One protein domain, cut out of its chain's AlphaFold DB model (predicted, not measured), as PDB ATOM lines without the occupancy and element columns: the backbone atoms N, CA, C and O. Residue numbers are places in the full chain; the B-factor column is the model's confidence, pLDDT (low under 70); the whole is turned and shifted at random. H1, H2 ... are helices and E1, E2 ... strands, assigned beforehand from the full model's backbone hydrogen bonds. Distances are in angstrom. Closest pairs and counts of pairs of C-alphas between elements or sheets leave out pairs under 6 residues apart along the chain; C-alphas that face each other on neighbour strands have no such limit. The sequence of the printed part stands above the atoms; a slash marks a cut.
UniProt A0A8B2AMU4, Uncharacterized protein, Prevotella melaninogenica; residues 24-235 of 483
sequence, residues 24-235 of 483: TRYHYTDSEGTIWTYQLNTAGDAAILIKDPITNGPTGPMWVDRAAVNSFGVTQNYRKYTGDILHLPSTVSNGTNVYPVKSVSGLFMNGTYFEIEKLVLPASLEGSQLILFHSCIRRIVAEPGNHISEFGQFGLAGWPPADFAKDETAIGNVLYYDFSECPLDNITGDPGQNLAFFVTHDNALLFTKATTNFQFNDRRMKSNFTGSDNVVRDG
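What this domain is: This is residues 24 to 235 of the 483 residues of an uncharacterized protein of Prevotella melaninogenica (UniProt A0A8B2AMU4). With little regular structure, residues 113 to 235 wind in stacked turns, walled by parallel sheet E9 E11 E12 E13 E14. One end is the folded mixed sheet E1 E2 E3 E7 E6; sheet E4 E5 E8 E10, with H1 beside it, makes another wall. Of 212 printed residues, 69 are in named elements, mostly strand; compact, radius of gyration of the C-alphas 17.0 A, spans 55 by 42 by 26 A.

How they stand to each other: Find E1, residues 25 to 29, E2, 35 to 40, and E3, 47 to 50, a meander of antiparallel neighbours; N 26 lies 2.9 A from O 38. E11, residues 139 to 142, H1, 160 to 164, and E12, 176 to 178, form a strand-helix-strand unit with right-handed crossover. H1 has no O i to N i+4 or i+3 pair within hydrogen-bond range.

Where its parts are: Find C-alpha 25 at (52.790, 44.600, 48.263); E14, residues 231 to 233, ends with C-alpha 233 at (19.152, 60.290, 36.600).

The domain as a whole: The printed part has no cut; long link 179 to 204 includes low-confidence residues 185 to 194.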
ATOM      1  N   THR A  24      54.968  42.894  44.346       87.50
ATOM      2  CA  THR A  24      55.339  43.463  45.649       87.50
ATOM      3  C   THR A  24      54.171  44.238  46.244       87.50
ATOM      4  O   THR A  24      53.587  45.095  45.582       87.50
ATOM      5  N   ARG A  25      53.838  43.924  47.497       91.94
ATOM      6  CA  ARG A  25      52.790  44.600  48.263       91.94
ATOM      7  C   ARG A  25      53.420  45.600  49.218       91.94
ATOM      8  O   ARG A  25      54.470  45.321  49.794       91.94
ATOM      9  N   TYR A  26      52.746  46.721  49.391       95.19
ATOM     10  CA  TYR A  26      53.140  47.802  50.276       95.19
ATOM     11  C   TYR A  26      52.002  48.108  51.245       95.19
ATOM     12  O   TYR A  26      50.838  47.826  50.956       95.19
ATOM     13  N   HIS A  27      52.352  48.728  52.368       96.19
ATOM     14  CA  HIS A  27      51.410  49.160  53.391       96.19
ATOM     15  C   HIS A  27      51.526  50.666  53.584       96.19
ATOM     16  O   HIS A  27      52.628  51.213  53.591       96.19
ATOM     17  N   TYR A  28      50.385  51.325  53.732       97.44
ATOM     18  CA  TYR A  28      50.283  52.756  53.986       97.44
ATOM     19  C   TYR A  28      49.321  52.991  55.147       97.44
ATOM     20  O   TYR A  28      48.212  52.467  55.134       97.44
ATOM     21  N   THR A  29      49.738  53.775  56.135       97.31
ATOM     22  CA  THR A  29      48.883  54.185  57.252       97.31
ATOM     23  C   THR A  29      48.413  55.612  57.014       97.31
ATOM     24  O   THR A  29      49.244  56.506  56.855       97.31
ATOM     25  N   ASP A  30      47.101  55.820  56.968       95.62
ATOM     26  CA  ASP A  30      46.527  57.155  56.811       95.62
ATOM     27  C   ASP A  30      46.489  57.949  58.129       95.62
ATOM     28  O   ASP A  30      46.928  57.487  59.186       95.62
ATOM     29  N   SER A  31      45.968  59.174  58.063       93.06
ATOM     30  CA  SER A  31      45.866  60.079  59.212       93.06
ATOM     31  C   SER A  31      44.947  59.578  60.328       93.06
ATOM     32  O   SER A  31      45.078  60.037  61.459       93.06
ATOM     33  N   GLU A  32      44.030  58.657  60.032       92.50
ATOM     34  CA  GLU A  32      43.134  58.040  61.019       92.50
ATOM     35  C   GLU A  32      43.722  56.745  61.601       92.50
ATOM     36  O   GLU A  32      43.121  56.101  62.464       92.50
ATOM     37  N   GLY A  33      44.916  56.357  61.148       95.06
ATOM     38  CA  GLY A  33      45.581  55.129  61.556       95.06
ATOM     39  C   GLY A  33      45.072  53.885  60.829       95.06
ATOM     40  O   GLY A  33      45.424  52.776  61.241       95.06
ATOM     41  N   THR A  34      44.263  54.024  59.770       96.38
ATOM     42  CA  THR A  34      43.882  52.886  58.929       96.38
ATOM     43  C   THR A  34      45.071  52.474  58.072       96.38
ATOM     44  O   THR A  34      45.695  53.283  57.389       96.38
ATOM     45  N   ILE A  35      45.389  51.186  58.114       96.75
ATOM     46  CA  ILE A  35      46.439  50.545  57.339       96.75
ATOM     47  C   ILE A  35      45.812  49.969  56.073       96.75
ATOM     48  O   ILE A  35      44.991  49.049  56.121       96.75
ATOM     49  N   TRP A  36      46.245  50.508  54.943       96.38
ATOM     50  CA  TRP A  36      45.863  50.115  53.598       96.38
ATOM     51  C   TRP A  36      46.968  49.286  52.957       96.38
ATOM     52  O   TRP A  36      48.145  49.641  53.045       96.38
ATOM     53  N   THR A  37      46.586  48.225  52.253       95.31
ATOM     54  CA  THR A  37      47.514  47.435  51.440       95.31
ATOM     55  C   THR A  37      47.349  47.821  49.978       95.31
ATOM     56  O   THR A  37      46.233  47.961  49.476       95.31
ATOM     57  N   TYR A  38      48.463  48.011  49.279       94.69
ATOM     58  CA  TYR A  38      48.450  48.385  47.871       94.69
ATOM     59  C   TYR A  38      49.553  47.699  47.072       94.69
ATOM     60  O   TYR A  38      50.542  47.191  47.609       94.69
ATOM     61  N   GLN A  39      49.370  47.696  45.759       94.25
ATOM     62  CA  GLN A  39      50.379  47.327  44.773       94.25
ATOM     63  C   GLN A  39      50.565  48.482  43.801       94.25
ATOM     64  O   GLN A  39      49.664  49.299  43.620       94.25
ATOM     65  N   LEU A  40      51.730  48.544  43.167       93.81
ATOM     66  CA  LEU A  40      51.928  49.454  42.048       93.81
ATOM     67  C   LEU A  40      51.431  48.798  40.758       93.81
ATOM     68  O   LEU A  40      51.549  47.578  40.588       93.81
ATOM     69  N   ASN A  41      50.883  49.610  39.858       90.25
ATOM     70  CA  ASN A  41      50.575  49.195  38.493       90.25
ATOM     71  C   ASN A  41      51.857  48.764  37.745       90.25
ATOM     72  O   ASN A  41      52.979  48.917  38.228       90.25
ATOM     73  N   THR A  42      51.703  48.245  36.527       89.00
ATOM     74  CA  THR A  42      52.833  47.769  35.710       89.00
ATOM     75  C   THR A  42      53.870  48.861  35.413       89.00
ATOM     76  O   THR A  42      55.050  48.551  35.279       89.00
ATOM     77  N   ALA A  43      53.448  50.127  35.322       90.88
ATOM     78  CA  ALA A  43      54.335  51.268  35.090       90.88
ATOM     79  C   ALA A  43      55.083  51.728  36.357       90.88
ATOM     80  O   ALA A  43      56.089  52.426  36.254       90.88
ATOM     81  N   GLY A  44      54.634  51.315  37.546       91.56
ATOM     82  CA  GLY A  44      55.239  51.687  38.821       91.56
ATOM     83  C   GLY A  44      54.932  53.116  39.280       91.56
ATOM     84  O   GLY A  44      55.568  53.582  40.223       91.56
ATOM     85  N   ASP A  45      54.000  53.815  38.632       93.44
ATOM     86  CA  ASP A  45      53.697  55.236  38.852       93.44
ATOM     87  C   ASP A  45      52.355  55.486  39.559       93.44
ATOM     88  O   ASP A  45      52.118  56.586  40.055       93.44
ATOM     89  N   ALA A  46      51.502  54.465  39.673       94.50
ATOM     90  CA  ALA A  46      50.206  54.548  40.336       94.50
ATOM     91  C   ALA A  46      49.940  53.341  41.237       94.50
ATOM     92  O   ALA A  46      50.442  52.239  41.006       94.50
ATOM     93  N   ALA A  47      49.103  53.554  42.250       95.06
ATOM     94  CA  ALA A  47      48.719  52.546  43.220       95.06
ATOM     95  C   ALA A  47      47.337  51.942  42.935       95.06
ATOM     96  O   ALA A  47      46.395  52.626  42.523       95.06
ATOM     97  N   ILE A  48      47.237  50.648  43.233       93.12
ATOM     98  CA  ILE A  48      46.025  49.835  43.245       93.12
ATOM     99  C   ILE A  48      45.792  49.420  44.696       93.12
ATOM    100  O   ILE A  48      46.612  48.686  45.256       93.12
ATOM    101  N   LEU A  49      44.702  49.876  45.318       93.25
ATOM    102  CA  LEU A  49      44.317  49.382  46.640       93.25
ATOM    103  C   LEU A  49      43.852  47.939  46.515       93.25
ATOM    104  O   LEU A  49      42.995  47.624  45.689       93.25
ATOM    105  N   ILE A  50      44.407  47.073  47.349       90.50
ATOM    106  CA  ILE A  50      44.116  45.646  47.326       90.50
ATOM    107  C   ILE A  50      43.824  45.137  48.727       90.50
ATOM    108  O   ILE A  50      44.188  45.736  49.739       90.50
ATOM    109  N   LYS A  51      43.205  43.967  48.785       89.00
ATOM    110  CA  LYS A  51      43.089  43.227  50.030       89.00
ATOM    111  C   LYS A  51      44.456  42.734  50.505       89.00
ATOM    112  O   LYS A  51      45.242  42.167  49.741       89.00
ATOM    113  N   ASP A  52      44.685  42.856  51.806       89.00
ATOM    114  CA  ASP A  52      45.789  42.187  52.474       89.00
ATOM    115  C   ASP A  52      45.488  40.684  52.662       89.00
ATOM    116  O   ASP A  52      44.436  40.340  53.206       89.00
ATOM    117  N   PRO A  53      46.367  39.761  52.240       85.50
ATOM    118  CA  PRO A  53      46.124  38.326  52.384       85.50
ATOM    119  C   PRO A  53      46.252  37.812  53.828       85.50
ATOM    120  O   PRO A  53      45.803  36.703  54.102       85.50
ATOM    121  N   ILE A  54      46.878  38.573  54.731       87.25
ATOM    122  CA  ILE A  54      47.066  38.204  56.139       87.25
ATOM    123  C   ILE A  54      45.904  38.748  56.965       87.25
ATOM    124  O   ILE A  54      45.243  37.995  57.675       87.25
ATOM    125  N   THR A  55      45.632  40.051  56.862       88.12
ATOM    126  CA  THR A  55      44.584  40.702  57.669       88.12
ATOM    127  C   THR A  55      43.200  40.640  57.028       88.12
ATOM    128  O   THR A  55      42.222  41.066  57.646       88.12
ATOM    129  N   ASN A  56      43.107  40.109  55.807       87.50
ATOM    130  CA  ASN A  56      41.900  40.011  54.991       87.50
ATOM    131  C   ASN A  56      41.205  41.351  54.684       87.50
ATOM    132  O   ASN A  56      40.012  41.362  54.407       87.50
ATOM    133  N   GLY A  57      41.946  42.464  54.673       89.19
ATOM    134  CA  GLY A  57      41.431  43.802  54.358       89.19
ATOM    135  C   GLY A  57      42.064  44.892  55.227       89.19
ATOM    136  O   GLY A  57      43.023  44.598  55.953       89.19
ATOM    137  N   PRO A  58      41.548  46.135  55.175       92.44
ATOM    138  CA  PRO A  58      42.060  47.230  55.990       92.44
ATOM    139  C   PRO A  58      41.942  46.926  57.490       92.44
ATOM    140  O   PRO A  58      41.063  46.181  57.943       92.44
ATOM    141  N   THR A  59      42.877  47.485  58.254       94.31
ATOM    142  CA  THR A  59      42.946  47.384  59.722       94.31
ATOM    143  C   THR A  59      43.282  48.743  60.320       94.31
ATOM    144  O   THR A  59      43.657  49.650  59.593       94.31
ATOM    145  N   GLY A  60      43.135  48.918  61.629       95.38
ATOM    146  CA  GLY A  60      43.404  50.191  62.300       95.38
ATOM    147  C   GLY A  60      42.571  50.334  63.572       95.38
ATOM    148  O   GLY A  60      41.765  49.451  63.868       95.38
ATOM    149  N   PRO A  61      42.725  51.433  64.325       95.75
ATOM    150  CA  PRO A  61      42.018  51.633  65.592       95.75
ATOM    151  C   PRO A  61      40.493  51.732  65.428       95.75
ATOM    152  O   PRO A  61      39.755  51.385  66.347       95.75
ATOM    153  N   MET A  62      40.024  52.166  64.255       95.38
ATOM    154  CA  MET A  62      38.599  52.284  63.921       95.38
ATOM    155  C   MET A  62      38.007  50.994  63.338       95.38
ATOM    156  O   MET A  62      36.819  50.941  63.036       95.38
ATOM    157  N   TRP A  63      38.810  49.946  63.158       94.25
ATOM    158  CA  TRP A  63      38.355  48.674  62.610       94.25
ATOM    159  C   TRP A  63      38.215  47.642  63.720       94.25
ATOM    160  O   TRP A  63      39.184  47.308  64.399       94.25
ATOM    161  N   VAL A  64      37.005  47.119  63.889       91.56
ATOM    162  CA  VAL A  64      36.687  46.179  64.964       91.56
ATOM    163  C   VAL A  64      36.081  44.911  64.386       91.56
ATOM    164  O   VAL A  64      35.067  44.957  63.690       91.56
ATOM    165  N   ASP A  65      36.683  43.771  64.715       90.00
ATOM    166  CA  ASP A  65      36.136  42.464  64.369       90.00
ATOM    167  C   ASP A  65      34.936  42.125  65.267       90.00
ATOM    168  O   ASP A  65      34.914  42.373  66.481       90.00
ATOM    169  N   ARG A  66      33.903  41.573  64.640       85.75
ATOM    170  CA  ARG A  66      32.614  41.226  65.228       85.75
ATOM    171  C   ARG A  66      32.143  39.881  64.687       85.75
ATOM    172  O   ARG A  66      32.595  39.410  63.644       85.75
ATOM    173  N   ALA A  67      31.214  39.275  65.413       82.69
ATOM    174  CA  ALA A  67      30.552  38.046  65.019       82.69
ATOM    175  C   ALA A  67      29.059  38.169  65.324       82.69
ATOM    176  O   ALA A  67      28.690  38.587  66.422       82.69
ATOM    177  N   ALA A  68      28.219  37.799  64.364       77.31
ATOM    178  CA  ALA A  68      26.767  37.844  64.487       77.31
ATOM    179  C   ALA A  68      26.130  36.578  63.921       77.31
ATOM    180  O   ALA A  68      26.668  35.954  63.011       77.31
ATOM    181  N   VAL A  69      24.965  36.198  64.444       76.75
ATOM    182  CA  VAL A  69      24.178  35.106  63.863       76.75
ATOM    183  C   VAL A  69      23.357  35.659  62.706       76.75
ATOM    184  O   VAL A  69      22.538  36.559  62.873       76.75
ATOM    185  N   ASN A  70      23.581  35.094  61.532       72.75
ATOM    186  CA  ASN A  70      22.960  35.494  60.283       72.75
ATOM    187  C   ASN A  70      21.526  34.903  60.171       72.75
ATOM    188  O   ASN A  70      21.087  34.134  61.040       72.75
ATOM    189  N   SER A  71      20.759  35.223  59.121       68.25
ATOM    190  CA  SER A  71      19.370  34.716  58.987       68.25
ATOM    191  C   SER A  71      19.254  33.197  58.918       68.25
ATOM    192  O   SER A  71      18.217  32.638  59.277       68.25
ATOM    193  N   PHE A  72      20.314  32.522  58.481       74.00
ATOM    194  CA  PHE A  72      20.375  31.069  58.375       74.00
ATOM    195  C   PHE A  72      20.800  30.394  59.686       74.00
ATOM    196  O   PHE A  72      20.939  29.175  59.729       74.00
ATOM    197  N   GLY A  73      21.004  31.164  60.762       77.19
ATOM    198  CA  GLY A  73      21.459  30.636  62.048       77.19
ATOM    199  C   GLY A  73      22.963  30.353  62.103       77.19
ATOM    200  O   GLY A  73      23.421  29.720  63.050       77.19
ATOM    201  N   VAL A  74      23.735  30.818  61.117       80.75
ATOM    202  CA  VAL A  74      25.191  30.639  61.052       80.75
ATOM    203  C   VAL A  74      25.879  31.851  61.673       80.75
ATOM    204  O   VAL A  74      25.482  32.985  61.425       80.75
ATOM    205  N   THR A  75      26.917  31.627  62.483       81.81
ATOM    206  CA  THR A  75      27.756  32.728  62.981       81.81
ATOM    207  C   THR A  75      28.634  33.249  61.848       81.81
ATOM    208  O   THR A  75      29.489  32.527  61.339       81.81
ATOM    209  N   GLN A  76      28.417  34.501  61.468       79.56
ATOM    210  CA  GLN A  76      29.156  35.227  60.452       79.56
ATOM    211  C   GLN A  76      30.117  36.211  61.123       79.56
ATOM    212  O   GLN A  76      29.700  37.059  61.913       79.56
ATOM    213  N   ASN A  77      31.405  36.113  60.787       82.81
ATOM    214  CA  ASN A  77      32.399  37.105  61.192       82.81
ATOM    215  C   ASN A  77      32.398  38.268  60.199       82.81
ATOM    216  O   ASN A  77      32.371  38.053  58.980       82.81
ATOM    217  N   TYR A  78      32.467  39.481  60.730       84.50
ATOM    218  CA  TYR A  78      32.541  40.712  59.961       84.50
ATOM    219  C   TYR A  78      33.445  41.726  60.657       84.50
ATOM    220  O   TYR A  78      33.707  41.640  61.856       84.50
ATOM    221  N   ARG A  79      33.926  42.695  59.890       88.62
ATOM    222  CA  ARG A  79      34.756  43.788  60.362       88.62
ATOM    223  C   ARG A  79      34.003  45.095  60.177       88.62
ATOM    224  O   ARG A  79      33.626  45.461  59.066       88.62
ATOM    225  N   LYS A  80      33.790  45.801  61.280       89.44
ATOM    226  CA  LYS A  80      33.087  47.081  61.314       89.44
ATOM    227  C   LYS A  80      34.081  48.228  61.344       89.44
ATOM    228  O   LYS A  80      34.963  48.243  62.201       89.44
ATOM    229  N   TYR A  81      33.900  49.195  60.455       92.56
ATOM    230  CA  TYR A  81      34.495  50.514  60.614       92.56
ATOM    231  C   TYR A  81      33.616  51.332  61.565       92.56
ATOM    232  O   TYR A  81      32.412  51.464  61.350       92.56
ATOM    233  N   THR A  82      34.188  51.826  62.659       92.12
ATOM    234  CA  THR A  82      33.456  52.545  63.712       92.12
ATOM    235  C   THR A  82      33.393  54.051  63.488       92.12
ATOM    236  O   THR A  82      32.723  54.733  64.261       92.12
ATOM    237  N   GLY A  83      34.082  54.573  62.470       92.31
ATOM    238  CA  GLY A  83      33.978  55.973  62.074       92.31
ATOM    239  C   GLY A  83      32.724  56.225  61.239       92.31
ATOM    240  O   GLY A  83      32.189  55.315  60.604       92.31
ATOM    241  N   ASP A  84      32.271  57.475  61.221       91.88
ATOM    242  CA  ASP A  84      31.070  57.864  60.471       91.88
ATOM    243  C   ASP A  84      31.302  57.833  58.951       91.88
ATOM    244  O   ASP A  84      30.383  57.541  58.182       91.88
ATOM    245  N   ILE A  85      32.528  58.136  58.504       96.25
ATOM    246  CA  ILE A  85      32.894  58.222  57.087       96.25
ATOM    247  C   ILE A  85      34.267  57.595  56.867       96.25
ATOM    248  O   ILE A  85      35.255  58.067  57.410       96.25
ATOM    249  N   LEU A  86      34.331  56.567  56.023       96.44
ATOM    250  CA  LEU A  86      35.578  55.997  55.530       96.44
ATOM    251  C   LEU A  86      35.928  56.633  54.184       96.44
ATOM    252  O   LEU A  86      35.223  56.429  53.191       96.44
ATOM    253  N   HIS A  87      37.035  57.364  54.132       96.44
ATOM    254  CA  HIS A  87      37.607  57.850  52.879       96.44
ATOM    255  C   HIS A  87      38.625  56.836  52.360       96.44
ATOM    256  O   HIS A  87      39.572  56.497  53.070       96.44
ATOM    257  N   LEU A  88      38.474  56.357  51.118       95.25
ATOM    258  CA  LEU A  88      39.602  55.663  50.493       95.25
ATOM    259  C   LEU A  88      40.715  56.686  50.219       95.25
ATOM    260  O   LEU A  88      40.420  57.801  49.777       95.25
ATOM    261  N   PRO A  89      41.991  56.336  50.446       96.31
ATOM    262  CA  PRO A  89      43.087  57.261  50.215       96.31
ATOM    263  C   PRO A  89      43.176  57.622  48.729       96.31
ATOM    264  O   PRO A  89      43.151  56.743  47.869       96.31
ATOM    265  N   SER A  90      43.330  58.912  48.426       96.31
ATOM    266  CA  SER A  90      43.597  59.400  47.065       96.31
ATOM    267  C   SER A  90      45.065  59.231  46.656       96.31
ATOM    268  O   SER A  90      45.401  59.186  45.471       96.31
ATOM    269  N   THR A  91      45.954  59.095  47.642       97.06
ATOM    270  CA  THR A  91      47.378  58.807  47.469       97.06
ATOM    271  C   THR A  91      47.873  57.884  48.574       97.06
ATOM    272  O   THR A  91      47.402  57.971  49.705       97.06
ATOM    273  N   VAL A  92      48.881  57.070  48.280       97.81
ATOM    274  CA  VAL A  92      49.592  56.231  49.257       97.81
ATOM    275  C   VAL A  92      51.096  56.466  49.155       97.81
ATOM    276  O   VAL A  92      51.594  56.916  48.126       97.81
ATOM    277  N   SER A  93      51.839  56.152  50.213       95.69
ATOM    278  CA  SER A  93      53.299  56.276  50.229       95.69
ATOM    279  C   SER A  93      53.968  54.990  50.702       95.69
ATOM    280  O   SER A  93      53.403  54.242  51.496       95.69
ATOM    281  N   ASN A  94      55.181  54.727  50.214       93.25
ATOM    282  CA  ASN A  94      56.085  53.702  50.755       93.25
ATOM    283  C   ASN A  94      57.209  54.314  51.617       93.25
ATOM    284  O   ASN A  94      58.214  53.658  51.876       93.25
ATOM    285  N   GLY A  95      57.080  55.589  51.999       91.62
ATOM    286  CA  GLY A  95      58.084  56.352  52.744       91.62
ATOM    287  C   GLY A  95      59.157  57.022  51.879       91.62
ATOM    288  O   GLY A  95      59.834  57.921  52.362       91.62
ATOM    289  N   THR A  96      59.303  56.633  50.607       92.75
ATOM    290  CA  THR A  96      60.224  57.286  49.652       92.75
ATOM    291  C   THR A  96      59.465  58.073  48.593       92.75
ATOM    292  O   THR A  96      59.793  59.222  48.315       92.75
ATOM    293  N   ASN A  97      58.431  57.461  48.021       95.94
ATOM    294  CA  ASN A  97      57.612  58.035  46.964       95.94
ATOM    295  C   ASN A  97      56.151  58.127  47.411       95.94
ATOM    296  O   ASN A  97      55.716  57.424  48.330       95.94
ATOM    297  N   VAL A  98      55.398  58.983  46.728       97.62
ATOM    298  CA  VAL A  98      53.946  59.115  46.864       97.62
ATOM    299  C   VAL A  98      53.320  58.731  45.532       97.62
ATOM    300  O   VAL A  98      53.761  59.200  44.485       97.62
ATOM    301  N   TYR A  99      52.305  57.879  45.582       97.62
ATOM    302  CA  TYR A  99      51.631  57.327  44.415       97.62
ATOM    303  C   TYR A  99      50.152  57.705  44.451       97.62
ATOM    304  O   TYR A  99      49.505  57.489  45.481       97.62
ATOM    305  N   PRO A 100      49.581  58.234  43.356       97.00
ATOM    306  CA  PRO A 100      48.140  58.407  43.254       97.00
ATOM    307  C   PRO A 100      47.446  57.045  43.255       97.00
ATOM    308  O   PRO A 100      47.877  56.108  42.580       97.00
ATOM    309  N   VAL A 101      46.348  56.942  43.995       95.25
ATOM    310  CA  VAL A 101      45.481  55.765  43.984       95.25
ATOM    311  C   VAL A 101      44.534  55.889  42.805       95.25
ATOM    312  O   VAL A 101      43.655  56.752  42.800       95.25
ATOM    313  N   LYS A 102      44.730  55.034  41.801       92.75
ATOM    314  CA  LYS A 102      43.946  55.049  40.559       92.75
ATOM    315  C   LYS A 102      42.906  53.942  40.502       92.75
ATOM    316  O   LYS A 102      41.903  54.093  39.819       92.75
ATOM    317  N   SER A 103      43.081  52.851  41.242       89.88
ATOM    318  CA  SER A 103      42.123  51.747  41.215       89.88
ATOM    319  C   SER A 103      42.033  51.001  42.540       89.88
ATOM    320  O   SER A 103      42.884  51.118  43.423       89.88
ATOM    321  N   VAL A 104      40.960  50.225  42.668       88.31
ATOM    322  CA  VAL A 104      40.687  49.335  43.795       88.31
ATOM    323  C   VAL A 104      40.421  47.954  43.218       88.31
ATOM    324  O   VAL A 104      39.606  47.819  42.313       88.31
ATOM    325  N   SER A 105      41.090  46.925  43.732       84.38
ATOM    326  CA  SER A 105      40.908  45.549  43.278       84.38
ATOM    327  C   SER A 105      40.759  44.611  44.467       84.38
ATOM    328  O   SER A 105      41.687  44.382  45.241       84.38
ATOM    329  N   GLY A 106      39.547  44.084  44.634       78.50
ATOM    330  CA  GLY A 106      39.246  43.063  45.632       78.50
ATOM    331  C   GLY A 106      39.446  43.468  47.090       78.50
ATOM    332  O   GLY A 106      39.543  42.588  47.937       78.50
ATOM    333  N   LEU A 107      39.492  44.771  47.387       85.69
ATOM    334  CA  LEU A 107      39.779  45.333  48.712       85.69
ATOM    335  C   LEU A 107      38.887  44.767  49.829       85.69
ATOM    336  O   LEU A 107      39.386  44.492  50.918       85.69
ATOM    337  N   PHE A 108      37.604  44.544  49.532       82.44
ATOM    338  CA  PHE A 108      36.620  43.987  50.469       82.44
ATOM    339  C   PHE A 108      36.178  42.556  50.119       82.44
ATOM    340  O   PHE A 108      35.231  42.038  50.697       82.44
ATOM    341  N   MET A 109      36.854  41.885  49.181       75.19
ATOM    342  CA  MET A 109      36.421  40.575  48.684       75.19
ATOM    343  C   MET A 109      36.913  39.395  49.535       75.19
ATOM    344  O   MET A 109      38.055  39.365  49.994       75.19
ATOM    345  N   ASN A 110      36.102  38.329  49.570       65.38
ATOM    346  CA  ASN A 110      36.422  36.974  50.050       65.38
ATOM    347  C   ASN A 110      36.836  36.866  51.536       65.38
ATOM    348  O   ASN A 110      37.871  37.369  51.957       65.38
ATOM    349  N   GLY A 111      36.101  36.080  52.328       66.88
ATOM    350  CA  GLY A 111      36.532  35.615  53.659       66.88
ATOM    351  C   GLY A 111      36.269  36.548  54.852       66.88
ATOM    352  O   GLY A 111      36.296  36.077  55.985       66.88
ATOM    353  N   THR A 112      35.974  37.835  54.647       78.06
ATOM    354  CA  THR A 112      35.549  38.758  55.717       78.06
ATOM    355  C   THR A 112      34.507  39.720  55.166       78.06
ATOM    356  O   THR A 112      34.700  40.262  54.083       78.06
ATOM    357  N   TYR A 113      33.400  39.894  55.889       82.94
ATOM    358  CA  TYR A 113      32.376  40.881  55.548       82.94
ATOM    359  C   TYR A 113      32.732  42.234  56.150       82.94
ATOM    360  O   TYR A 113      33.327  42.278  57.227       82.94
ATOM    361  N   PHE A 114      32.345  43.323  55.495       86.12
ATOM    362  CA  PHE A 114      32.628  44.677  55.973       86.12
ATOM    363  C   PHE A 114      31.353  45.441  56.285       86.12
ATOM    364  O   PHE A 114      30.406  45.402  55.511       86.12
ATOM    365  N   GLU A 115      31.350  46.172  57.393       87.94
ATOM    366  CA  GLU A 115      30.264  47.067  57.787       87.94
ATOM    367  C   GLU A 115      30.777  48.515  57.835       87.94
ATOM    368  O   GLU A 115      31.727  48.801  58.569       87.94
ATOM    369  N   ILE A 116      30.177  49.415  57.040       89.81
ATOM    370  CA  ILE A 116      30.619  50.814  56.875       89.81
ATOM    371  C   ILE A 116      29.400  51.759  56.764       89.81
ATOM    372  O   ILE A 116      28.506  51.554  55.945       89.81
ATOM    373  N   GLU A 117      29.367  52.847  57.543       91.25
ATOM    374  CA  GLU A 117      28.265  53.833  57.511       91.25
ATOM    375  C   GLU A 117      28.269  54.704  56.252       91.25
ATOM    376  O   GLU A 117      27.218  54.924  55.637       91.25
ATOM    377  N   LYS A 118      29.447  55.151  55.822       95.12
ATOM    378  CA  LYS A 118      29.633  55.856  54.556       95.12
ATOM    379  C   LYS A 118      31.012  55.570  53.979       95.12
ATOM    380  O   LYS A 118      32.005  55.689  54.688       95.12
ATOM    381  N   LEU A 119      31.065  55.228  52.696       94.88
ATOM    382  CA  LEU A 119      32.293  55.097  51.918       94.88
ATOM    383  C   LEU A 119      32.387  56.249  50.917       94.88
ATOM    384  O   LEU A 119      31.471  56.457  50.118       94.88
ATOM    385  N   VAL A 120      33.508  56.966  50.941       96.06
ATOM    386  CA  VAL A 120      33.829  58.012  49.967       96.06
ATOM    387  C   VAL A 120      34.925  57.513  49.028       96.06
ATOM    388  O   VAL A 120      36.008  57.115  49.461       96.06
ATOM    389  N   LEU A 121      34.615  57.514  47.732       94.50
ATOM    390  CA  LEU A 121      35.513  57.125  46.651       94.50
ATOM    391  C   LEU A 121      36.236  58.378  46.127       94.50
ATOM    392  O   LEU A 121      35.562  59.293  45.641       94.50
ATOM    393  N   PRO A 122      37.577  58.443  46.191       94.88
ATOM    394  CA  PRO A 122      38.309  59.662  45.899       94.88
ATOM    395  C   PRO A 122      38.277  60.006  44.414       94.88
ATOM    396  O   PRO A 122      38.184  59.120  43.558       94.88
ATOM    397  N   ALA A 123      38.429  61.291  44.099       94.44
ATOM    398  CA  ALA A 123      38.474  61.782  42.719       94.44
ATOM    399  C   ALA A 123      39.621  61.169  41.890       94.44
ATOM    400  O   ALA A 123      39.554  61.099  40.666       94.44
ATOM    401  N   SER A 124      40.679  60.692  42.552       93.94
ATOM    402  CA  SER A 124      41.838  60.093  41.891       93.94
ATOM    403  C   SER A 124      41.542  58.756  41.208       93.94
ATOM    404  O   SER A 124      42.353  58.344  40.383       93.94
ATOM    405  N   LEU A 125      40.434  58.080  41.536       91.94
ATOM    406  CA  LEU A 125      40.095  56.793  40.930       91.94
ATOM    407  C   LEU A 125      39.745  56.951  39.447       91.94
ATOM    408  O   LEU A 125      38.854  57.711  39.074       91.94
ATOM    409  N   GLU A 126      40.440  56.172  38.628       85.50
ATOM    410  CA  GLU A 126      40.369  56.101  37.173       85.50
ATOM    411  C   GLU A 126      40.355  54.613  36.825       85.50
ATOM    412  O   GLU A 126      41.392  53.946  36.813       85.50
ATOM    413  N   GLY A 127      39.177  54.027  36.638       68.44
ATOM    414  CA  GLY A 127      39.129  52.585  36.463       68.44
ATOM    415  C   GLY A 127      37.745  52.017  36.268       68.44
ATOM    416  O   GLY A 127      36.728  52.635  36.568       68.44
ATOM    417  N   SER A 128      37.749  50.796  35.755       63.88
ATOM    418  CA  SER A 128      36.554  50.156  35.249       63.88
ATOM    419  C   SER A 128      36.036  49.062  36.211       63.88
ATOM    420  O   SER A 128      34.867  48.746  36.248       63.88
ATOM    421  N   GLN A 129      36.821  48.517  37.140       68.88
ATOM    422  CA  GLN A 129      36.325  47.404  37.974       68.88
ATOM    423  C   GLN A 129      36.355  47.702  39.466       68.88
ATOM    424  O   GLN A 129      37.155  47.135  40.208       68.88
ATOM    425  N   LEU A 130      35.440  48.562  39.927       78.25
ATOM    426  CA  LEU A 130      35.164  48.668  41.360       78.25
ATOM    427  C   LEU A 130      34.408  47.418  41.834       78.25
ATOM    428  O   LEU A 130      33.335  47.099  41.315       78.25
ATOM    429  N   ILE A 131      34.969  46.726  42.831       77.62
ATOM    430  CA  ILE A 131      34.350  45.556  43.465       77.62
ATOM    431  C   ILE A 131      34.380  45.705  44.988       77.62
ATOM    432  O   ILE A 131      35.437  45.654  45.616       77.62
ATOM    433  N   LEU A 132      33.193  45.848  45.568       80.62
ATOM    434  CA  LEU A 132      32.899  45.983  46.997       80.62
ATOM    435  C   LEU A 132      32.022  44.809  47.484       80.62
ATOM    436  O   LEU A 132      31.184  44.966  48.367       80.62
ATOM    437  N   PHE A 133      32.180  43.632  46.877       76.00
ATOM    438  CA  PHE A 133      31.450  42.411  47.231       76.00
ATOM    439  C   PHE A 133      31.609  42.062  48.725       76.00
ATOM    440  O   PHE A 133      32.687  42.278  49.272       76.00
ATOM    441  N   HIS A 134      30.577  41.496  49.365       75.81
ATOM    442  CA  HIS A 134      30.546  41.178  50.809       75.81
ATOM    443  C   HIS A 134      30.709  42.399  51.731       75.81
ATOM    444  O   HIS A 134      31.308  42.319  52.807       75.81
ATOM    445  N   SER A 135      30.151  43.540  51.334       80.38
ATOM    446  CA  SER A 135      30.105  44.725  52.188       80.38
ATOM    447  C   SER A 135      28.673  45.209  52.413       80.38
ATOM    448  O   SER A 135      27.830  45.204  51.517       80.38
ATOM    449  N   CYS A 136      28.406  45.635  53.641       81.81
ATOM    450  CA  CYS A 136      27.225  46.370  54.053       81.81
ATOM    451  C   CYS A 136      27.627  47.825  54.249       81.81
ATOM    452  O   CYS A 136      28.063  48.238  55.325       81.81
ATOM    453  N   ILE A 137      27.512  48.589  53.163       87.81
ATOM    454  CA  ILE A 137      27.834  50.012  53.129       87.81
ATOM    455  C   ILE A 137      26.540  50.789  52.949       87.81
ATOM    456  O   ILE A 137      25.862  50.609  51.939       87.81
ATOM    457  N   ARG A 138      26.180  51.661  53.898       90.12
ATOM    458  CA  ARG A 138      24.885  52.358  53.791       90.12
ATOM    459  C   ARG A 138      24.866  53.445  52.730       90.12
ATOM    460  O   ARG A 138      23.826  53.685  52.120       90.12
ATOM    461  N   ARG A 139      25.991  54.140  52.575       94.12
ATOM    462  CA  ARG A 139      26.149  55.294  51.689       94.12
ATOM    463  C   ARG A 139      27.441  55.142  50.916       94.12
ATOM    464  O   ARG A 139      28.506  55.062  51.525       94.12
ATOM    465  N   ILE A 140      27.361  55.132  49.596       93.62
ATOM    466  CA  ILE A 140      28.544  55.176  48.733       93.62
ATOM    467  C   ILE A 140      28.496  56.482  47.965       93.62
ATOM    468  O   ILE A 140      27.481  56.781  47.349       93.62
ATOM    469  N   VAL A 141      29.569  57.267  48.028       95.69
ATOM    470  CA  VAL A 141      29.656  58.568  47.356       95.69
ATOM    471  C   VAL A 141      30.949  58.648  46.573       95.69
ATOM    472  O   VAL A 141      32.024  58.445  47.134       95.69
ATOM    473  N   ALA A 142      30.852  58.989  45.295       94.06
ATOM    474  CA  ALA A 142      31.999  59.406  44.508       94.06
ATOM    475  C   ALA A 142      32.256  60.908  44.668       94.06
ATOM    476  O   ALA A 142      31.340  61.723  44.554       94.06
ATOM    477  N   GLU A 143      33.507  61.281  44.937       94.31
ATOM    478  CA  GLU A 143      33.908  62.687  44.947       94.31
ATOM    479  C   GLU A 143      33.775  63.319  43.549       94.31
ATOM    480  O   GLU A 143      33.925  62.629  42.533       94.31
ATOM    481  N   PRO A 144      33.550  64.644  43.466       90.69
ATOM    482  CA  PRO A 144      33.616  65.366  42.203       90.69
ATOM    483  C   PRO A 144      34.933  65.099  41.467       90.69
ATOM    484  O   PRO A 144      36.013  65.220  42.041       90.69
ATOM    485  N   GLY A 145      34.845  64.751  40.183       87.81
ATOM    486  CA  GLY A 145      36.013  64.396  39.377       87.81
ATOM    487  C   GLY A 145      36.490  62.954  39.550       87.81
ATOM    488  O   GLY A 145      37.567  62.631  39.069       87.81
ATOM    489  N   ASN A 146      35.724  62.080  40.203       91.19
ATOM    490  CA  ASN A 146      35.943  60.637  40.142       91.19
ATOM    491  C   ASN A 146      35.651  60.101  38.725       91.19
ATOM    492  O   ASN A 146      34.636  60.449  38.120       91.19
ATOM    493  N   HIS A 147      36.527  59.236  38.207       87.81
ATOM    494  CA  HIS A 147      36.477  58.721  36.835       87.81
ATOM    495  C   HIS A 147      36.216  57.209  36.771       87.81
ATOM    496  O   HIS A 147      36.700  56.525  35.866       87.81
ATOM    497  N   ILE A 148      35.460  56.659  37.724       84.00
ATOM    498  CA  ILE A 148      34.967  55.283  37.601       84.00
ATOM    499  C   ILE A 148      33.947  55.217  36.459       84.00
ATOM    500  O   ILE A 148      33.012  56.018  36.412       84.00
ATOM    501  N   SER A 149      34.140  54.267  35.544       78.50
ATOM    502  CA  SER A 149      33.364  54.175  34.298       78.50
ATOM    503  C   SER A 149      32.513  52.908  34.171       78.50
ATOM    504  O   SER A 149      31.570  52.890  33.389       78.50
ATOM    505  N   GLU A 150      32.803  51.853  34.931       77.56
ATOM    506  CA  GLU A 150      31.962  50.652  35.014       77.56
ATOM    507  C   GLU A 150      32.130  50.008  36.413       77.56
ATOM    508  O   GLU A 150      32.919  50.472  37.246       77.56
ATOM    509  N   PHE A 151      31.350  48.967  36.699       79.19
ATOM    510  CA  PHE A 151      31.476  48.161  37.915       79.19
ATOM    511  C   PHE A 151      31.753  46.715  37.526       79.19
ATOM    512  O   PHE A 151      31.218  46.223  36.530       79.19
ATOM    513  N   GLY A 152      32.539  46.010  38.341       74.44
ATOM    514  CA  GLY A 152      32.680  44.567  38.172       74.44
ATOM    515  C   GLY A 152      31.342  43.852  38.391       74.44
ATOM    516  O   GLY A 152      30.424  44.386  39.021       74.44
ATOM    517  N   GLN A 153      31.236  42.613  37.908       76.31
ATOM    518  CA  GLN A 153      30.095  41.758  38.229       76.31
ATOM    519  C   GLN A 153      29.957  41.634  39.755       76.31
ATOM    520  O   GLN A 153      30.922  41.320  40.452       76.31
ATOM    521  N   PHE A 154      28.761  41.917  40.264       75.25
ATOM    522  CA  PHE A 154      28.424  42.013  41.684       75.25
ATOM    523  C   PHE A 154      29.287  43.018  42.464       75.25
ATOM    524  O   PHE A 154      29.491  42.885  43.670       75.25
ATOM    525  N   GLY A 155      29.793  44.053  41.789       76.81
ATOM    526  CA  GLY A 155      30.652  45.065  42.392       76.81
ATOM    527  C   GLY A 155      30.020  45.811  43.570       76.81
ATOM    528  O   GLY A 155      30.745  46.314  44.419       76.81
ATOM    529  N   LEU A 156      28.692  45.840  43.664       80.69
ATOM    530  CA  LEU A 156      27.913  46.499  44.713       80.69
ATOM    531  C   LEU A 156      26.948  45.502  45.378       80.69
ATOM    532  O   LEU A 156      25.748  45.750  45.482       80.69
ATOM    533  N   ALA A 157      27.470  44.346  45.792       65.06
ATOM    534  CA  ALA A 157      26.695  43.275  46.413       65.06
ATOM    535  C   ALA A 157      26.944  43.155  47.928       65.06
ATOM    536  O   ALA A 157      28.018  42.735  48.367       65.06
ATOM    537  N   GLY A 158      25.903  43.441  48.710       65.56
ATOM    538  CA  GLY A 158      25.679  42.836  50.026       65.56
ATOM    539  C   GLY A 158      24.508  41.854  49.921       65.56
ATOM    540  O   GLY A 158      23.731  41.948  48.970       65.56
ATOM    541  N   TRP A 159      24.355  40.906  50.848       64.75
ATOM    542  CA  TRP A 159      23.172  40.042  50.926       64.75
ATOM    543  C   TRP A 159      22.376  40.370  52.202       64.75
ATOM    544  O   TRP A 159      22.473  39.675  53.214       64.75
ATOM    545  N   PRO A 160      21.544  41.431  52.186       54.91
ATOM    546  CA  PRO A 160      21.043  42.052  53.411       54.91
ATOM    547  C   PRO A 160      20.182  41.162  54.317       54.91
ATOM    548  O   PRO A 160      20.371  41.210  55.533       54.91
ATOM    549  N   PRO A 161      19.275  40.303  53.797       50.44
ATOM    550  CA  PRO A 161      18.523  39.398  54.657       50.44
ATOM    551  C   PRO A 161      19.411  38.308  55.246       50.44
ATOM    552  O   PRO A 161      19.189  37.894  56.372       50.44
ATOM    553  N   ALA A 162      20.403  37.814  54.508       52.44
ATOM    554  CA  ALA A 162      21.244  36.719  54.964       52.44
ATOM    555  C   ALA A 162      22.266  37.170  55.986       52.44
ATOM    556  O   ALA A 162      22.407  36.497  57.001       52.44
ATOM    557  N   ASP A 163      22.947  38.281  55.719       58.25
ATOM    558  CA  ASP A 163      24.243  38.542  56.322       58.25
ATOM    559  C   ASP A 163      24.127  38.978  57.793       58.25
ATOM    560  O   ASP A 163      24.980  38.583  58.587       58.25
ATOM    561  N   PHE A 164      23.047  39.675  58.202       56.94
ATOM    562  CA  PHE A 164      22.977  40.276  59.553       56.94
ATOM    563  C   PHE A 164      21.594  40.366  60.230       56.94
ATOM    564  O   PHE A 164      21.473  41.001  61.274       56.94
ATOM    565  N   ALA A 165      20.540  39.735  59.704       51.09
ATOM    566  CA  ALA A 165      19.150  40.035  60.101       51.09
ATOM    567  C   ALA A 165      18.747  39.820  61.580       51.09
ATOM    568  O   ALA A 165      17.610  40.126  61.938       51.09
ATOM    569  N   LYS A 166      19.617  39.276  62.441       50.97
ATOM    570  CA  LYS A 166      19.344  39.097  63.881       50.97
ATOM    571  C   LYS A 166      20.238  39.927  64.798       50.97
ATOM    572  O   LYS A 166      20.068  39.859  66.012       50.97
ATOM    573  N   ASP A 167      21.180  40.685  64.250       54.34
ATOM    574  CA  ASP A 167      22.047  41.541  65.048       54.34
ATOM    575  C   ASP A 167      21.452  42.950  65.125       54.34
ATOM    576  O   ASP A 167      21.571  43.750  64.200       54.34
ATOM    577  N   GLU A 168      20.817  43.282  66.254       52.56
ATOM    578  CA  GLU A 168      20.349  44.648  66.525       52.56
ATOM    579  C   GLU A 168      21.498  45.677  66.504       52.56
ATOM    580  O   GLU A 168      21.246  46.880  66.387       52.56
ATOM    581  N   THR A 169      22.762  45.238  66.578       52.88
ATOM    582  CA  THR A 169      23.961  46.086  66.488       52.88
ATOM    583  C   THR A 169      24.493  46.255  65.064       52.88
ATOM    584  O   THR A 169      25.197  47.244  64.821       52.88
ATOM    585  N   ALA A 170      24.089  45.391  64.126       60.41
ATOM    586  CA  ALA A 170      24.470  45.496  62.724       60.41
ATOM    587  C   ALA A 170      23.876  46.749  62.077       60.41
ATOM    588  O   ALA A 170      22.864  47.322  62.521       60.41
ATOM    589  N   ILE A 171      24.568  47.227  61.055       64.44
ATOM    590  CA  ILE A 171      24.206  48.443  60.348       64.44
ATOM    591  C   ILE A 171      22.860  48.306  59.631       64.44
ATOM    592  O   ILE A 171      22.486  47.226  59.180       64.44
ATOM    593  N   GLY A 172      22.106  49.407  59.571       70.06
ATOM    594  CA  GLY A 172      20.810  49.441  58.894       70.06
ATOM    595  C   GLY A 172      20.929  49.326  57.373       70.06
ATOM    596  O   GLY A 172      22.010  49.127  56.819       70.06
ATOM    597  N   ASN A 173      19.800  49.509  56.695       80.00
ATOM    598  CA  ASN A 173      19.681  49.343  55.251       80.00
ATOM    599  C   ASN A 173      20.670  50.220  54.464       80.00
ATOM    600  O   ASN A 173      21.067  51.306  54.911       80.00
ATOM    601  N   VAL A 174      21.003  49.760  53.254       86.81
ATOM    602  CA  VAL A 174      21.621  50.609  52.231       86.81
ATOM    603  C   VAL A 174      20.649  51.730  51.891       86.81
ATOM    604  O   VAL A 174      19.488  51.465  51.599       86.81
ATOM    605  N   LEU A 175      21.133  52.966  51.954       92.44
ATOM    606  CA  LEU A 175      20.339  54.172  51.763       92.44
ATOM    607  C   LEU A 175      20.527  54.734  50.362       92.44
ATOM    608  O   LEU A 175      19.545  55.013  49.682       92.44
ATOM    609  N   TYR A 176      21.776  54.889  49.913       95.25
ATOM    610  CA  TYR A 176      22.027  55.394  48.570       95.25
ATOM    611  C   TYR A 176      23.419  55.081  48.018       95.25
ATOM    612  O   TYR A 176      24.403  54.910  48.744       95.25
ATOM    613  N   TYR A 177      23.480  55.114  46.692       93.81
ATOM    614  CA  TYR A 177      24.682  55.163  45.878       93.81
ATOM    615  C   TYR A 177      24.679  56.485  45.102       93.81
ATOM    616  O   TYR A 177      23.787  56.709  44.285       93.81
ATOM    617  N   ASP A 178      25.644  57.366  45.360       95.19
ATOM    618  CA  ASP A 178      25.808  58.629  44.642       95.19
ATOM    619  C   ASP A 178      26.998  58.568  43.682       95.19
ATOM    620  O   ASP A 178      28.158  58.714  44.079       95.19
ATOM    621  N   PHE A 179      26.674  58.350  42.407       92.31
ATOM    622  CA  PHE A 179      27.600  58.357  41.281       92.31
ATOM    623  C   PHE A 179      27.250  59.453  40.265       92.31
ATOM    624  O   PHE A 179      27.637  59.354  39.099       92.31
ATOM    625  N   SER A 180      26.525  60.506  40.672       89.81
ATOM    626  CA  SER A 180      26.153  61.610  39.772       89.81
ATOM    627  C   SER A 180      27.358  62.284  39.114       89.81
ATOM    628  O   SER A 180      27.244  62.805  38.008       89.81
ATOM    629  N   GLU A 181      28.521  62.252  39.761       82.94
ATOM    630  CA  GLU A 181      29.741  62.883  39.252       82.94
ATOM    631  C   GLU A 181      30.542  61.964  38.307       82.94
ATOM    632  O   GLU A 181      31.306  62.450  37.467       82.94
ATOM    633  N   CYS A 182      30.325  60.645  38.363       86.38
ATOM    634  CA  CYS A 182      31.092  59.656  37.604       86.38
ATOM    635  C   CYS A 182      30.713  59.644  36.109       86.38
ATOM    636  O   CYS A 182      29.541  59.816  35.758       86.38
ATOM    637  N   PRO A 183      31.663  59.423  35.185       82.12
ATOM    638  CA  PRO A 183      31.393  59.184  33.766       82.12
ATOM    639  C   PRO A 183      30.933  57.732  33.528       82.12
ATOM    640  O   PRO A 183      31.559  56.980  32.786       82.12
ATOM    641  N   LEU A 184      29.849  57.321  34.192       77.50
ATOM    642  CA  LEU A 184      29.220  56.018  33.966       77.50
ATOM    643  C   LEU A 184      28.428  56.068  32.651       77.50
ATOM    644  O   LEU A 184      27.211  56.277  32.650       77.50
ATOM    645  N   ASP A 185      29.128  55.948  31.527       65.88
ATOM    646  CA  ASP A 185      28.509  55.894  30.204       65.88
ATOM    647  C   ASP A 185      27.828  54.538  29.969       65.88
ATOM    648  O   ASP A 185      28.161  53.538  30.604       65.88
ATOM    649  N   ASN A 186      26.836  54.515  29.066       57.41
ATOM    650  CA  ASN A 186      26.070  53.320  28.695       57.41
ATOM    651  C   ASN A 186      26.983  52.104  28.525       57.41
ATOM    652  O   ASN A 186      27.721  52.017  27.539       57.41
ATOM    653  N   ILE A 187      26.891  51.137  29.438       54.72
ATOM    654  CA  ILE A 187      27.615  49.890  29.241       54.72
ATOM    655  C   ILE A 187      26.934  49.185  28.070       54.72
ATOM    656  O   ILE A 187      25.736  48.899  28.106       54.72
ATOM    657  N   THR A 188      27.682  48.964  26.994       39.97
ATOM    658  CA  THR A 188      27.203  48.239  25.818       39.97
ATOM    659  C   THR A 188      26.837  46.812  26.226       39.97
ATOM    660  O   THR A 188      27.718  46.005  26.509       39.97
ATOM    661  N   GLY A 189      25.539  46.510  26.279       49.72
ATOM    662  CA  GLY A 189      24.998  45.210  26.674       49.72
ATOM    663  C   GLY A 189      23.552  45.330  27.157       49.72
ATOM    664  O   GLY A 189      23.109  46.414  27.534       49.72
ATOM    665  N   ASP A 190      22.802  44.230  27.108       48.97
ATOM    666  CA  ASP A 190      21.446  44.159  27.666       48.97
ATOM    667  C   ASP A 190      21.515  44.511  29.170       48.97
ATOM    668  O   ASP A 190      22.354  43.926  29.863       48.97
ATOM    669  N   PRO A 191      20.709  45.446  29.710       50.38
ATOM    670  CA  PRO A 191      20.754  45.824  31.128       50.38
ATOM    671  C   PRO A 191      20.685  44.637  32.107       50.38
ATOM    672  O   PRO A 191      21.199  44.743  33.214       50.38
ATOM    673  N   GLY A 192      20.138  43.485  31.696       49.84
ATOM    674  CA  GLY A 192      20.126  42.247  32.486       49.84
ATOM    675  C   GLY A 192      21.440  41.446  32.535       49.84
ATOM    676  O   GLY A 192      21.500  40.445  33.242       49.84
ATOM    677  N   GLN A 193      22.487  41.832  31.794       47.66
ATOM    678  CA  GLN A 193      23.763  41.092  31.724       47.66
ATOM    679  C   GLN A 193      24.848  41.661  32.657       47.66
ATOM    680  O   GLN A 193      25.728  40.918  33.088       47.66
ATOM    681  N   ASN A 194      24.778  42.947  33.022       56.88
ATOM    682  CA  ASN A 194      25.713  43.561  33.970       56.88
ATOM    683  C   ASN A 194      25.122  43.612  35.374       56.88
ATOM    684  O   ASN A 194      24.537  44.607  35.804       56.88
ATOM    685  N   LEU A 195      25.326  42.520  36.110       71.50
ATOM    686  CA  LEU A 195      24.871  42.335  37.485       71.50
ATOM    687  C   LEU A 195      25.734  43.094  38.496       71.50
ATOM    688  O   LEU A 195      26.249  42.501  39.433       71.50
ATOM    689  N   ALA A 196      25.968  44.390  38.310       77.19
ATOM    690  CA  ALA A 196      26.778  45.151  39.261       77.19
ATOM    691  C   ALA A 196      26.141  45.184  40.658       77.19
ATOM    692  O   ALA A 196      26.846  45.096  41.662       77.19
ATOM    693  N   PHE A 197      24.810  45.238  40.710       79.62
ATOM    694  CA  PHE A 197      24.040  44.972  41.916       79.62
ATOM    695  C   PHE A 197      23.662  43.499  41.971       79.62
ATOM    696  O   PHE A 197      23.186  42.943  40.980       79.62
ATOM    697  N   PHE A 198      23.850  42.906  43.146       74.06
ATOM    698  CA  PHE A 198      23.134  41.697  43.532       74.06
ATOM    699  C   PHE A 198      21.832  42.143  44.205       74.06
ATOM    700  O   PHE A 198      21.032  42.791  43.546       74.06
ATOM    701  N   VAL A 199      21.658  41.915  45.513       76.56
ATOM    702  CA  VAL A 199      20.444  42.277  46.260       76.56
ATOM    703  C   VAL A 199      20.541  43.670  46.887       76.56
ATOM    704  O   VAL A 199      21.390  43.913  47.745       76.56
ATOM    705  N   THR A 200      19.608  44.558  46.540       78.94
ATOM    706  CA  THR A 200      19.488  45.892  47.156       78.94
ATOM    707  C   THR A 200      18.208  46.065  47.968       78.94
ATOM    708  O   THR A 200      17.183  45.450  47.665       78.94
ATOM    709  N   HIS A 201      18.278  46.937  48.976       85.06
ATOM    710  CA  HIS A 201      17.119  47.407  49.735       85.06
ATOM    711  C   HIS A 201      16.157  48.168  48.822       85.06
ATOM    712  O   HIS A 201      16.576  48.802  47.849       85.06
ATOM    713  N   ASP A 202      14.871  48.079  49.129       88.81
ATOM    714  CA  ASP A 202      13.799  48.626  48.306       88.81
ATOM    715  C   ASP A 202      13.868  50.158  48.290       88.81
ATOM    716  O   ASP A 202      13.846  50.765  47.217       88.81
ATOM    717  N   ASN A 203      14.102  50.782  49.448       93.12
ATOM    718  CA  ASN A 203      14.194  52.243  49.577       93.12
ATOM    719  C   ASN A 203      15.532  52.855  49.127       93.12
ATOM    720  O   ASN A 203      15.679  54.078  49.171       93.12
ATOM    721  N   ALA A 204      16.504  52.043  48.697       92.56
ATOM    722  CA  ALA A 204      17.815  52.545  48.297       92.56
ATOM    723  C   ALA A 204      17.731  53.402  47.023       92.56
ATOM    724  O   ALA A 204      17.139  52.987  46.023       92.56
ATOM    725  N   LEU A 205      18.381  54.568  47.039       96.56
ATOM    726  CA  LEU A 205      18.478  55.461  45.883       96.56
ATOM    727  C   LEU A 205      19.763  55.223  45.084       96.56
ATOM    728  O   LEU A 205      20.837  55.013  45.646       96.56
ATOM    729  N   LEU A 206      19.672  55.323  43.760       94.44
ATOM    730  CA  LEU A 206      20.826  55.314  42.860       94.44
ATOM    731  C   LEU A 206      20.875  56.628  42.083       94.44
ATOM    732  O   LEU A 206      20.022  56.856  41.230       94.44
ATOM    733  N   PHE A 207      21.875  57.465  42.347       95.25
ATOM    734  CA  PHE A 207      22.099  58.712  41.621       95.25
ATOM    735  C   PHE A 207      23.144  58.527  40.524       95.25
ATOM    736  O   PHE A 207      24.255  58.058  40.779       95.25
ATOM    737  N   THR A 208      22.794  58.921  39.303       91.62
ATOM    738  CA  THR A 208      23.653  58.833  38.116       91.62
ATOM    739  C   THR A 208      23.439  60.033  37.188       91.62
ATOM    740  O   THR A 208      22.579  60.889  37.426       91.62
ATOM    741  N   LYS A 209      24.231  60.118  36.114       88.69
ATOM    742  CA  LYS A 209      24.023  61.089  35.030       88.69
ATOM    743  C   LYS A 209      22.859  60.664  34.133       88.69
ATOM    744  O   LYS A 209      22.481  59.494  34.089       88.69
ATOM    745  N   ALA A 210      22.319  61.611  33.367       84.69
ATOM    746  CA  ALA A 210      21.202  61.376  32.447       84.69
ATOM    747  C   ALA A 210      21.478  60.249  31.435       84.69
ATOM    748  O   ALA A 210      20.574  59.500  31.074       84.69
ATOM    749  N   THR A 211      22.728  60.129  30.982       79.62
ATOM    750  CA  THR A 211      23.163  59.171  29.957       79.62
ATOM    751  C   THR A 211      23.329  57.745  30.474       79.62
ATOM    752  O   THR A 211      23.489  56.834  29.666       79.62
ATOM    753  N   THR A 212      23.292  57.534  31.790       79.69
ATOM    754  CA  THR A 212      23.563  56.239  32.414       79.69
ATOM    755  C   THR A 212      22.320  55.338  32.396       79.69
ATOM    756  O   THR A 212      21.309  55.637  33.035       79.69
ATOM    757  N   ASN A 213      22.394  54.173  31.745       74.81
ATOM    758  CA  ASN A 213      21.332  53.149  31.726       74.81
ATOM    759  C   ASN A 213      21.368  52.159  32.911       74.81
ATOM    760  O   ASN A 213      20.603  51.197  32.941       74.81
ATOM    761  N   PHE A 214      22.229  52.400  33.897       77.69
ATOM    762  CA  PHE A 214      22.375  51.575  35.094       77.69
ATOM    763  C   PHE A 214      21.100  51.570  35.950       77.69
ATOM    764  O   PHE A 214      20.433  52.599  36.082       77.69
ATOM    765  N   GLN A 215      20.755  50.416  36.517       82.62
ATOM    766  CA  GLN A 215      19.579  50.220  37.364       82.62
ATOM    767  C   GLN A 215      19.818  49.065  38.341       82.62
ATOM    768  O   GLN A 215      20.795  48.329  38.201       82.62
ATOM    769  N   PHE A 216      18.928  48.890  39.312       85.06
ATOM    770  CA  PHE A 216      18.986  47.744  40.212       85.06
ATOM    771  C   PHE A 216      18.586  46.465  39.460       85.06
ATOM    772  O   PHE A 216      17.649  46.490  38.666       85.06
ATOM    773  N   ASN A 217      19.288  45.352  39.692       74.88
ATOM    774  CA  ASN A 217      19.005  44.086  39.003       74.88
ATOM    775  C   ASN A 217      18.219  43.126  39.895       74.88
ATOM    776  O   ASN A 217      17.104  42.761  39.535       74.88
ATOM    777  N   ASP A 218      18.744  42.801  41.085       73.75
ATOM    778  CA  ASP A 218      18.009  42.014  42.074       73.75
ATOM    779  C   ASP A 218      17.556  42.902  43.242       73.75
ATOM    780  O   ASP A 218      18.328  43.575  43.929       73.75
ATOM    781  N   ARG A 219      16.248  42.904  43.492       77.25
ATOM    782  CA  ARG A 219      15.679  43.464  44.721       77.25
ATOM    783  C   ARG A 219      15.697  42.404  45.817       77.25
ATOM    784  O   ARG A 219      15.898  41.215  45.554       77.25
ATOM    785  N   ARG A 220      15.473  42.809  47.068       72.94
ATOM    786  CA  ARG A 220      15.282  41.845  48.161       72.94
ATOM    787  C   ARG A 220      14.178  40.831  47.820       72.94
ATOM    788  O   ARG A 220      13.225  41.127  47.098       72.94
ATOM    789  N   MET A 221      14.293  39.612  48.347       64.56
ATOM    790  CA  MET A 221      13.293  38.565  48.106       64.56
ATOM    791  C   MET A 221      11.901  39.012  48.581       64.56
ATOM    792  O   MET A 221      11.771  39.526  49.688       64.56
ATOM    793  N   LYS A 222      10.870  38.743  47.764       68.88
ATOM    794  CA  LYS A 222       9.469  39.198  47.926       68.88
ATOM    795  C   LYS A 222       9.232  40.704  47.731       68.88
ATOM    796  O   LYS A 222       8.136  41.167  48.026       68.88
ATOM    797  N   SER A 223      10.207  41.438  47.200       79.69
ATOM    798  CA  SER A 223       9.996  42.816  46.760       79.69
ATOM    799  C   SER A 223       9.018  42.886  45.585       79.69
ATOM    800  O   SER A 223       9.015  42.025  44.702       79.69
ATOM    801  N   ASN A 224       8.197  43.929  45.570       86.44
ATOM    802  CA  ASN A 224       7.360  44.330  44.440       86.44
ATOM    803  C   ASN A 224       7.948  45.541  43.684       86.44
ATOM    804  O   ASN A 224       7.266  46.146  42.853       86.44
ATOM    805  N   PHE A 225       9.205  45.892  43.969       90.12
ATOM    806  CA  PHE A 225       9.952  46.933  43.280       90.12
ATOM    807  C   PHE A 225      10.534  46.380  41.982       90.12
ATOM    808  O   PHE A 225      10.954  45.229  41.879       90.12
ATOM    809  N   THR A 226      10.600  47.243  40.982       88.62
ATOM    810  CA  THR A 226      11.281  46.990  39.715       88.62
ATOM    811  C   THR A 226      12.714  47.508  39.773       88.62
ATOM    812  O   THR A 226      13.068  48.305  40.642       88.62
ATOM    813  N   GLY A 227      13.567  47.086  38.841       85.19
ATOM    814  CA  GLY A 227      14.956  47.549  38.782       85.19
ATOM    815  C   GLY A 227      15.118  49.061  38.592       85.19
ATOM    816  O   GLY A 227      16.080  49.657  39.073       85.19
ATOM    817  N   SER A 228      14.148  49.698  37.935       88.75
ATOM    818  CA  SER A 228      14.159  51.125  37.612       88.75
ATOM    819  C   SER A 228      13.572  52.029  38.701       88.75
ATOM    820  O   SER A 228      13.772  53.244  38.629       88.75
ATOM    821  N   ASP A 229      12.880  51.469  39.701       93.75
ATOM    822  CA  ASP A 229      12.414  52.237  40.860       93.75
ATOM    823  C   ASP A 229      13.606  52.861  41.603       93.75
ATOM    824  O   ASP A 229      14.678  52.262  41.714       93.75
ATOM    825  N   ASN A 230      13.427  54.066  42.139       96.12
ATOM    826  CA  ASN A 230      14.420  54.746  42.979       96.12
ATOM    827  C   ASN A 230      15.764  55.042  42.282       96.12
ATOM    828  O   ASN A 230      16.767  55.330  42.935       96.12
ATOM    829  N   VAL A 231      15.790  55.032  40.945       94.81
ATOM    830  CA  VAL A 231      16.935  55.501  40.155       94.81
ATOM    831  C   VAL A 231      16.732  56.969  39.785       94.81
ATOM    832  O   VAL A 231      15.765  57.320  39.107       94.81
ATOM    833  N   VAL A 232      17.650  57.824  40.230       96.94
ATOM    834  CA  VAL A 232      17.682  59.267  39.993       96.94
ATOM    835  C   VAL A 232      18.731  59.573  38.925       96.94
ATOM    836  O   VAL A 232      19.932  59.529  39.181       96.94
ATOM    837  N   ARG A 233      18.282  59.909  37.718       94.38
ATOM    838  CA  ARG A 233      19.152  60.290  36.600       94.38
ATOM    839  C   ARG A 233      19.100  61.793  36.427       94.38
ATOM    840  O   ARG A 233      18.029  62.324  36.151       94.38
ATOM    841  N   ASP A 234      20.236  62.461  36.616       93.31
ATOM    842  CA  ASP A 234      20.355  63.920  36.467       93.31
ATOM    843  C   ASP A 234      19.253  64.690  37.222       93.31
ATOM    844  O   ASP A 234      18.532  65.526  36.684       93.31
ATOM    845  N   GLY A 235      19.050  64.314  38.489       96.12
ATOM    846  CA  GLY A 235      18.042  64.930  39.351       96.12
ATOM    847  C   GLY A 235      16.591  64.525  39.067       96.12
ATOM    848  O   GLY A 235      15.693  65.091  39.686       96.12
TER     849      GLY A 235